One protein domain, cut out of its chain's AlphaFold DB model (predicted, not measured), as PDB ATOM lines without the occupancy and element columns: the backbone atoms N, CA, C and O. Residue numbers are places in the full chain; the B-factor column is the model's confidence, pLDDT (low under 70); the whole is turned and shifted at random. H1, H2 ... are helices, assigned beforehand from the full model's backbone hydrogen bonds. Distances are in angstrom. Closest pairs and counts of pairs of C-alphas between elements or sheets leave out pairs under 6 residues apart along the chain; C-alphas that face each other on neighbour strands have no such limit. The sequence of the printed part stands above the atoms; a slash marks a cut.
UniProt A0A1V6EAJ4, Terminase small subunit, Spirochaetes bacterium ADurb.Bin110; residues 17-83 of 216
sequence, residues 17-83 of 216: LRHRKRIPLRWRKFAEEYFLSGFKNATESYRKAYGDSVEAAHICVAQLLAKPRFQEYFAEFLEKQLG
ATOM      1  N   LEU A  17      50.125 -24.202 -31.314       46.38
ATOM      2  CA  LEU A  17      50.265 -25.098 -32.473       46.38
ATOM      3  C   LEU A  17      50.398 -26.597 -32.105       46.38
ATOM      4  O   LEU A  17      50.320 -27.454 -32.991       46.38
ATOM      5  N   ARG A  18      50.572 -26.956 -30.822       43.06
ATOM      6  CA  ARG A  18      50.840 -28.336 -30.349       43.06
ATOM      7  C   ARG A  18      49.607 -29.153 -29.953       43.06
ATOM      8  O   ARG A  18      49.766 -30.270 -29.474       43.06
ATOM      9  N   HIS A  19      48.392 -28.682 -30.234       43.91
ATOM     10  CA  HIS A  19      47.182 -29.521 -30.188       43.91
ATOM     11  C   HIS A  19      46.658 -29.919 -31.580       43.91
ATOM     12  O   HIS A  19      45.499 -30.310 -31.729       43.91
ATOM     13  N   ARG A  20      47.519 -29.929 -32.614       55.59
ATOM     14  CA  ARG A  20      47.239 -30.635 -33.877       55.59
ATOM     15  C   ARG A  20      47.176 -32.146 -33.621       55.59
ATOM     16  O   ARG A  20      48.129 -32.878 -33.879       55.59
ATOM     17  N   LYS A  21      46.034 -32.641 -33.125       61.88
ATOM     18  CA  LYS A  21      45.701 -34.073 -33.175       61.88
ATOM     19  C   LYS A  21      45.974 -34.537 -34.611       61.88
ATOM     20  O   LYS A  21      45.424 -33.960 -35.552       61.88
ATOM     21  N   ARG A  22      46.827 -35.554 -34.778       79.50
ATOM     22  CA  ARG A  22      47.227 -36.119 -36.079       79.50
ATOM     23  C   ARG A  22      45.998 -36.273 -36.984       79.50
ATOM     24  O   ARG A  22      45.019 -36.908 -36.585       79.50
ATOM     25  N   ILE A  23      46.027 -35.648 -38.162       85.19
ATOM     26  CA  ILE A  23      44.956 -35.800 -39.156       85.19
ATOM     27  C   ILE A  23      44.942 -37.265 -39.618       85.19
ATOM     28  O   ILE A  23      45.996 -37.762 -40.032       85.19
ATOM     29  N   PRO A  24      43.798 -37.969 -39.539       90.69
ATOM     30  CA  PRO A  24      43.702 -39.355 -39.984       90.69
ATOM     31  C   PRO A  24      44.070 -39.514 -41.464       90.69
ATOM     32  O   PRO A  24      43.671 -38.706 -42.298       90.69
ATOM     33  N   LEU A  25      44.774 -40.594 -41.820       89.12
ATOM     34  CA  LEU A  25      45.175 -40.854 -43.211       89.12
ATOM     35  C   LEU A  25      43.967 -40.929 -44.161       89.12
ATOM     36  O   LEU A  25      44.023 -40.408 -45.270       89.12
ATOM     37  N   ARG A  26      42.858 -41.520 -43.703       91.62
ATOM     38  CA  ARG A  26      41.614 -41.613 -44.484       91.62
ATOM     39  C   ARG A  26      40.986 -40.244 -44.768       91.62
ATOM     40  O   ARG A  26      40.387 -40.072 -45.819       91.62
ATOM     41  N   TRP A  27      41.170 -39.252 -43.888       93.12
ATOM     42  CA  TRP A  27      40.699 -37.880 -44.135       93.12
ATOM     43  C   TRP A  27      41.467 -37.233 -45.281       93.12
ATOM     44  O   TRP A  27      40.873 -36.528 -46.088       93.12
ATOM     45  N   ARG A  28      42.775 -37.509 -45.370       92.31
ATOM     46  CA  ARG A  28      43.617 -37.015 -46.465       92.31
ATOM     47  C   ARG A  28      43.190 -37.608 -47.799       92.31
ATOM     48  O   ARG A  28      42.846 -36.855 -48.697       92.31
ATOM     49  N   LYS A  29      43.089 -38.941 -47.857       92.56
ATOM     50  CA  LYS A  29      42.617 -39.660 -49.048       92.56
ATOM     51  C   LYS A  29      41.240 -39.179 -49.502       92.56
ATOM     52  O   LYS A  29      41.029 -38.958 -50.684       92.56
ATOM     53  N   PHE A  30      40.314 -38.984 -48.561       94.38
ATOM     54  CA  PHE A  30      38.985 -38.474 -48.887       94.38
ATOM     55  C   PHE A  30      39.035 -37.055 -49.458       94.38
ATOM     56  O   PHE A  30      38.415 -36.805 -50.485       94.38
ATOM     57  N   ALA A  31      39.776 -36.139 -48.828       89.88
ATOM     58  CA  ALA A  31      39.905 -34.767 -49.314       89.88
ATOM     59  C   ALA A  31      40.510 -34.704 -50.726       89.88
ATOM     60  O   ALA A  31      40.004 -33.968 -51.568       89.88
ATOM     61  N   GLU A  32      41.540 -35.512 -50.993       89.06
ATOM     62  CA  GLU A  32      42.178 -35.638 -52.309       89.06
ATOM     63  C   GLU A  32      41.200 -36.171 -53.364       89.06
ATOM     64  O   GLU A  32      40.978 -35.517 -54.379       89.06
ATOM     65  N   GLU A  33      40.546 -37.306 -53.109       89.12
ATOM     66  CA  GLU A  33      39.559 -37.882 -54.035       89.12
ATOM     67  C   GLU A  33      38.363 -36.955 -54.263       89.12
ATOM     68  O   GLU A  33      37.801 -36.905 -55.358       89.12
ATOM     69  N   TYR A  34      37.937 -36.222 -53.233       92.06
ATOM     70  CA  TYR A  34      36.806 -35.313 -53.351       92.06
ATOM     71  C   TYR A  34      37.162 -34.082 -54.185       92.06
ATOM     72  O   TYR A  34      36.394 -33.698 -55.071       92.06
ATOM     73  N   PHE A  35      38.360 -33.538 -53.983       86.69
ATOM     74  CA  PHE A  35      38.911 -32.460 -54.796       86.69
ATOM     75  C   PHE A  35      39.092 -32.875 -56.262       86.69
ATOM     76  O   PHE A  35      38.596 -32.190 -57.154       86.69
ATOM     77  N   LEU A  36      39.702 -34.037 -56.520       82.50
ATOM     78  CA  LEU A  36      39.902 -34.567 -57.876       82.50
ATOM     79  C   LEU A  36      38.580 -34.859 -58.602       82.50
ATOM     80  O   LEU A  36      38.514 -34.770 -59.824       82.50
ATOM     81  N   SER A  37      37.502 -35.150 -57.864       78.50
ATOM     82  CA  SER A  37      36.154 -35.303 -58.432       78.50
ATOM     83  C   SER A  37      35.475 -33.976 -58.816       78.50
ATOM     84  O   SER A  37      34.323 -33.977 -59.259       78.50
ATOM     85  N   GLY A  38      36.134 -32.832 -58.594       74.19
ATOM     86  CA  GLY A  38      35.538 -31.505 -58.765       74.19
ATOM     87  C   GLY A  38      34.371 -31.253 -57.808       74.19
ATOM     88  O   GLY A  38      33.421 -30.563 -58.166       74.19
ATOM     89  N   PHE A  39      34.412 -31.863 -56.620       82.94
ATOM     90  CA  PHE A  39      33.384 -31.793 -55.574       82.94
ATOM     91  C   PHE A  39      32.005 -32.376 -55.931       82.94
ATOM     92  O   PHE A  39      31.047 -32.181 -55.178       82.94
ATOM     93  N   LYS A  40      31.877 -33.120 -57.039       78.12
ATOM     94  CA  LYS A  40      30.577 -33.623 -57.525       78.12
ATOM     95  C   LYS A  40      30.128 -34.933 -56.875       78.12
ATOM     96  O   LYS A  40      28.931 -35.171 -56.787       78.12
ATOM     97  N   ASN A  41      31.059 -35.767 -56.401       86.12
ATOM     98  CA  ASN A  41      30.761 -37.150 -55.998       86.12
ATOM     99  C   ASN A  41      31.326 -37.505 -54.613       86.12
ATOM    100  O   ASN A  41      32.161 -38.398 -54.480       86.12
ATOM    101  N   ALA A  42      30.847 -36.826 -53.565       89.69
ATOM    102  CA  ALA A  42      31.330 -37.016 -52.193       89.69
ATOM    103  C   ALA A  42      31.235 -38.481 -51.716       89.69
ATOM    104  O   ALA A  42      32.186 -39.000 -51.134       89.69
ATOM    105  N   THR A  43      30.124 -39.165 -52.008       91.56
ATOM    106  CA  THR A  43      29.908 -40.575 -51.641       91.56
ATOM    107  C   THR A  43      30.961 -41.497 -52.253       91.56
ATOM    108  O   THR A  43      31.541 -42.322 -51.551       91.56
ATOM    109  N   GLU A  44      31.262 -41.332 -53.542       90.88
ATOM    110  CA  GLU A  44      32.247 -42.166 -54.238       90.88
ATOM    111  C   GLU A  44      33.674 -41.863 -53.766       90.88
ATOM    112  O   GLU A  44      34.454 -42.780 -53.507       90.88
ATOM    113  N   SER A  45      34.009 -40.587 -53.562       91.00
ATOM    114  CA  SER A  45      35.299 -40.188 -52.989       91.00
ATOM    115  C   SER A  45      35.493 -40.760 -51.582       91.00
ATOM    116  O   SER A  45      36.584 -41.215 -51.230       91.00
ATOM    117  N   TYR A  46      34.430 -40.789 -50.772       93.62
ATOM    118  CA  TYR A  46      34.452 -41.412 -49.452       93.62
ATOM    119  C   TYR A  46      34.663 -42.924 -49.562       93.62
ATOM    120  O   TYR A  46      35.528 -43.476 -48.879       93.62
ATOM    121  N   ARG A  47      33.949 -43.585 -50.479       93.88
ATOM    122  CA  ARG A  47      34.085 -45.021 -50.747       93.88
ATOM    123  C   ARG A  47      35.523 -45.406 -51.085       93.88
ATOM    124  O   ARG A  47      36.067 -46.323 -50.479       93.88
ATOM    125  N   LYS A  48      36.178 -44.660 -51.976       90.69
ATOM    126  CA  LYS A  48      37.588 -44.883 -52.335       90.69
ATOM    127  C   LYS A  48      38.550 -44.691 -51.159       90.69
ATOM    128  O   LYS A  48      39.546 -45.401 -51.047       90.69
ATOM    129  N   ALA A  49      38.260 -43.746 -50.267       91.69
ATOM    130  CA  ALA A  49      39.117 -43.442 -49.125       91.69
ATOM    131  C   ALA A  49      38.953 -44.414 -47.940       91.69
ATOM    132  O   ALA A  49      39.920 -44.633 -47.198       91.69
ATOM    133  N   TYR A  50      37.752 -44.970 -47.746       90.56
ATOM    134  CA  TYR A  50      37.396 -45.791 -46.582       90.56
ATOM    135  C   TYR A  50      37.169 -47.276 -46.893       90.56
ATOM    136  O   TYR A  50      37.378 -48.092 -45.998       90.56
ATOM    137  N   GLY A  51      36.836 -47.629 -48.139       87.88
ATOM    138  CA  GLY A  51      36.542 -49.001 -48.565       87.88
ATOM    139  C   GLY A  51      35.147 -49.502 -48.171       87.88
ATOM    140  O   GLY A  51      34.937 -50.710 -48.140       87.88
ATOM    141  N   ASP A  52      34.222 -48.597 -47.843       84.56
ATOM    142  CA  ASP A  52      32.880 -48.934 -47.349       84.56
ATOM    143  C   ASP A  52      31.893 -49.277 -48.490       84.56
ATOM    144  O   ASP A  52      32.186 -49.083 -49.671       84.56
ATOM    145  N   SER A  53      30.698 -49.780 -48.151       82.06
ATOM    146  CA  SER A  53      29.591 -49.906 -49.116       82.06
ATOM    147  C   SER A  53      29.017 -48.532 -49.493       82.06
ATOM    148  O   SER A  53      29.270 -47.533 -48.818       82.06
ATOM    149  N   VAL A  54      28.228 -48.463 -50.569       80.06
ATOM    150  CA  VAL A  54      27.656 -47.198 -51.070       80.06
ATOM    151  C   VAL A  54      26.695 -46.576 -50.049       80.06
ATOM    152  O   VAL A  54      26.763 -45.375 -49.784       80.06
ATOM    153  N   GLU A  55      25.841 -47.391 -49.431       81.00
ATOM    154  CA  GLU A  55      24.840 -46.956 -48.453       81.00
ATOM    155  C   GLU A  55      25.506 -46.412 -47.184       81.00
ATOM    156  O   GLU A  55      25.144 -45.342 -46.688       81.00
ATOM    157  N   ALA A  56      26.532 -47.114 -46.689       82.69
ATOM    158  CA  ALA A  56      27.314 -46.671 -45.541       82.69
ATOM    159  C   ALA A  56      28.105 -45.394 -45.866       82.69
ATOM    160  O   ALA A  56      28.132 -44.463 -45.059       82.69
ATOM    161  N   ALA A  57      28.694 -45.306 -47.063       85.81
ATOM    162  CA  ALA A  57      29.444 -44.135 -47.503       85.81
ATOM    163  C   ALA A  57      28.573 -42.873 -47.550       85.81
ATOM    164  O   ALA A  57      29.034 -41.818 -47.121       85.81
ATOM    165  N   HIS A  58      27.318 -42.969 -48.001       84.50
ATOM    166  CA  HIS A  58      26.409 -41.822 -48.085       84.50
ATOM    167  C   HIS A  58      26.108 -41.201 -46.709       84.50
ATOM    168  O   HIS A  58      26.152 -39.981 -46.541       84.50
ATOM    169  N   ILE A  59      25.846 -42.026 -45.692       87.19
ATOM    170  CA  ILE A  59      25.592 -41.537 -44.327       87.19
ATOM    171  C   ILE A  59      26.889 -41.004 -43.704       87.19
ATOM    172  O   ILE A  59      26.926 -39.902 -43.148       87.19
ATOM    173  N   CYS A  60      27.973 -41.771 -43.812       90.25
ATOM    174  CA  CYS A  60      29.243 -41.437 -43.182       90.25
ATOM    175  C   CYS A  60      29.899 -40.191 -43.790       90.25
ATOM    176  O   CYS A  60      30.512 -39.413 -43.052       90.25
ATOM    177  N   VAL A  61      29.753 -39.953 -45.099       92.44
ATOM    178  CA  VAL A  61      30.307 -38.757 -45.745       92.44
ATOM    179  C   VAL A  61      29.613 -37.492 -45.256       92.44
ATOM    180  O   VAL A  61      30.298 -36.528 -44.913       92.44
ATOM    181  N   ALA A  62      28.284 -37.507 -45.120       90.12
ATOM    182  CA  ALA A  62      27.533 -36.375 -44.581       90.12
ATOM    183  C   ALA A  62      27.974 -36.054 -43.143       90.12
ATOM    184  O   ALA A  62      28.247 -34.899 -42.808       90.12
ATOM    185  N   GLN A  63      28.148 -37.085 -42.311       92.62
ATOM    186  CA  GLN A  63      28.658 -36.921 -40.949       92.62
ATOM    187  C   GLN A  63      30.100 -36.405 -40.916       92.62
ATOM    188  O   GLN A  63      30.429 -35.582 -40.065       92.62
ATOM    189  N   LEU A  64      30.981 -36.881 -41.803       93.31
ATOM    190  CA  LEU A  64      32.367 -36.418 -41.871       93.31
ATOM    191  C   LEU A  64      32.441 -34.947 -42.286       93.31
ATOM    192  O   LEU A  64      33.157 -34.183 -41.644       93.31
ATOM    193  N   LEU A  65      31.676 -34.552 -43.307       91.56
ATOM    194  CA  LEU A  65      31.588 -33.165 -43.756       91.56
ATOM    195  C   LEU A  65      31.016 -32.256 -42.660       91.56
ATOM    196  O   LEU A  65      31.453 -31.122 -42.536       91.56
ATOM    197  N   ALA A  66      30.123 -32.739 -41.800       92.12
ATOM    198  CA  ALA A  66      29.622 -31.944 -40.679       92.12
ATOM    199  C   ALA A  66      30.636 -31.762 -39.528       92.12
ATOM    200  O   ALA A  66      30.428 -30.911 -38.663       92.12
ATOM    201  N   LYS A  67      31.733 -32.538 -39.463       92.19
ATOM    202  CA  LYS A  67      32.695 -32.459 -38.346       92.19
ATOM    203  C   LYS A  67      33.528 -31.171 -38.429       92.19
ATOM    204  O   LYS A  67      34.327 -31.055 -39.360       92.19
ATOM    205  N   PRO A  68      33.494 -30.283 -37.410       90.88
ATOM    206  CA  PRO A  68      34.250 -29.023 -37.427       90.88
ATOM    207  C   PRO A  68      35.749 -29.221 -37.669       90.88
ATOM    208  O   PRO A  68      36.349 -28.564 -38.508       90.88
ATOM    209  N   ARG A  69      36.342 -30.235 -37.031       89.69
ATOM    210  CA  ARG A  69      37.761 -30.567 -37.209       89.69
ATOM    211  C   ARG A  69      38.107 -31.016 -38.636       89.69
ATOM    212  O   ARG A  69      39.233 -30.813 -39.081       89.69
ATOM    213  N   PHE A  70      37.185 -31.686 -39.334       90.62
ATOM    214  CA  PHE A  70      37.400 -32.031 -40.742       90.62
ATOM    215  C   PHE A  70      37.260 -30.786 -41.617       90.62
ATOM    216  O   PHE A  70      38.079 -30.609 -42.507       90.62
ATOM    217  N   GLN A  71      36.290 -29.913 -41.330       90.50
ATOM    218  CA  GLN A  71      36.105 -28.640 -42.033       90.50
ATOM    219  C   GLN A  71      37.335 -27.732 -41.929       90.50
ATOM    220  O   GLN A  71      37.810 -27.243 -42.948       90.50
ATOM    221  N   GLU A  72      37.914 -27.584 -40.735       88.44
ATOM    222  CA  GLU A  72      39.178 -26.861 -40.530       88.44
ATOM    223  C   GLU A  72      40.315 -27.460 -41.372       88.44
ATOM    224  O   GLU A  72      40.990 -26.750 -42.114       88.44
ATOM    225  N   TYR A  73      40.491 -28.785 -41.313       91.69
ATOM    226  CA  TYR A  73      41.491 -29.484 -42.124       91.69
ATOM    227  C   TYR A  73      41.254 -29.307 -43.630       91.69
ATOM    228  O   TYR A  73      42.199 -29.102 -44.388       91.69
ATOM    229  N   PHE A  74      40.005 -29.413 -44.078       89.94
ATOM    230  CA  PHE A  74      39.648 -29.318 -45.485       89.94
ATOM    231  C   PHE A  74      39.834 -27.893 -46.010       89.94
ATOM    232  O   PHE A  74      40.312 -27.725 -47.126       89.94
ATOM    233  N   ALA A  75      39.555 -26.874 -45.195       86.00
ATOM    234  CA  ALA A  75      39.858 -25.484 -45.514       86.00
ATOM    235  C   ALA A  75      41.371 -25.253 -45.684       86.00
ATOM    236  O   ALA A  75      41.778 -24.700 -46.704       86.00
ATOM    237  N   GLU A  76      42.207 -25.742 -44.753       87.06
ATOM    238  CA  GLU A  76      43.675 -25.693 -44.892       87.06
ATOM    239  C   GLU A  76      44.150 -26.451 -46.149       87.06
ATOM    240  O   GLU A  76      45.040 -25.995 -46.870       87.06
ATOM    241  N   PHE A  77      43.556 -27.616 -46.431       87.81
ATOM    242  CA  PHE A  77      43.853 -28.406 -47.624       87.81
ATOM    243  C   PHE A  77      43.517 -27.632 -48.905       87.81
ATOM    244  O   PHE A  77      44.367 -27.546 -49.788       87.81
ATOM    245  N   LEU A  78      42.323 -27.042 -49.001       85.44
ATOM    246  CA  LEU A  78      41.907 -26.246 -50.156       85.44
ATOM    247  C   LEU A  78      42.789 -25.015 -50.336       85.44
ATOM    248  O   LEU A  78      43.187 -24.720 -51.453       85.44
ATOM    249  N   GLU A  79      43.132 -24.320 -49.255       84.56
ATOM    250  CA  GLU A  79      44.041 -23.179 -49.320       84.56
ATOM    251  C   GLU A  79      45.408 -23.574 -49.880       84.56
ATOM    252  O   GLU A  79      45.948 -22.873 -50.730       84.56
ATOM    253  N   LYS A  80      45.923 -24.743 -49.489       85.62
ATOM    254  CA  LYS A  80      47.173 -25.272 -50.034       85.62
ATOM    255  C   LYS A  80      47.059 -25.702 -51.501       85.62
ATOM    256  O   LYS A  80      48.001 -25.474 -52.249       85.62
ATOM    257  N   GLN A  81      45.964 -26.355 -51.895       84.00
ATOM    258  CA  GLN A  81      45.776 -26.820 -53.278       84.00
ATOM    259  C   GLN A  81      45.522 -25.667 -54.245       84.00
ATOM    260  O   GLN A  81      45.996 -25.700 -55.374       84.00
ATOM    261  N   LEU A  82      44.761 -24.664 -53.808       80.75
ATOM    262  CA  LEU A  82      44.426 -23.505 -54.625       80.75
ATOM    263  C   LEU A  82      45.554 -22.476 -54.647       80.75
ATOM    264  O   LEU A  82      45.633 -21.731 -55.614       80.75
ATOM    265  N   GLY A  83      46.401 -22.422 -53.612       80.94
ATOM    266  CA  GLY A  83      47.596 -21.580 -53.566       80.94
ATOM    267  C   GLY A  83      47.354 -20.166 -54.104       80.94
ATOM    268  O   GLY A  83      46.410 -19.484 -53.691       80.94
TER     269      GLY A  83
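What this domain is: This is residues 17 to 83 of the 216 residues of the protein "Terminase small subunit" of Spirochaetes bacterium ADurb.Bin110 (UniProt A0A1V6EAJ4). A lead-in of residues 17 to 24 enters a helical hairpin of H1 and H2; H3 crosses H2, and H4 turns off near the end of H3 at almost a right angle and comes back beside part of H1. The four helices follow one another round a ring, in firm contact from H1 to H2 and from H2 to H3 but with few contacts where H4 comes near H3 and H1; the lead-in is at one end of the longest axis and the start of H3 at the other. The printed part has 67 residues with four named helices, in the order H1, H2, H3, H4, and no named strand; its class is all helix. It is compact, with a radius of gyration of the C-alphas of 11.9 A, and only just elongated, spanning 37 by 24 by 18 A.

How they stand to each other: H1, residues 25 to 36, and H2, residues 42 to 50, form a helical hairpin and touch, closest at the C-alphas of Glu 33 and Ser 45, 5.0 A apart. They run opposite ways at a tilt of 36 degrees, only just steep. H3, residues 54 to 66, touches H2, about perpendicular at 81 degrees; the closest C-alphas, of Thr 43 and His 58, are 5.1 A apart. H4, residues 68 to 82, is close to H3 but not clearly touching, about perpendicular at 89 degrees, with the C-alphas of Leu 65 and Gln 71 closest at 6.6 A. H1 and H4 only just touch, with 3 pairs of C-alphas within 8 A, through residues 27 to 31 of H1 alone; the closest C-alphas, of Ala 31 and Phe 74, are 6.7 A apart. These two run the same way at a steep tilt of 49 degrees. The helix packing is mostly crossed, with 0 of 3 touching pairs at a shallow tilt. H1 and H3 are apart, as are H2 and H4. Each O i to N i+4 pair is within hydrogen-bond range in H1, H2 and H4, and 7 of 9 are in H3.

Where its parts are: H1 begins at C-alpha 25, (45.175, -40.854, -43.211), and measures 16.8 A from first to last C-alpha; H2 measures 12.1 A. H3 begins at C-alpha 54, (27.656, -47.198, -51.070), and measures 18.6 A. H4, 20.7 A, ends at C-alpha 82, (44.426, -23.505, -54.625).

The domain as a whole: The two C-alphas farthest apart, of Leu 17 and Glu 55, are 37.1 A apart. The printed part has no cut, and the three links between helices are tight. Its mean pLDDT is 85.0; residues 17 to 21 are under 70.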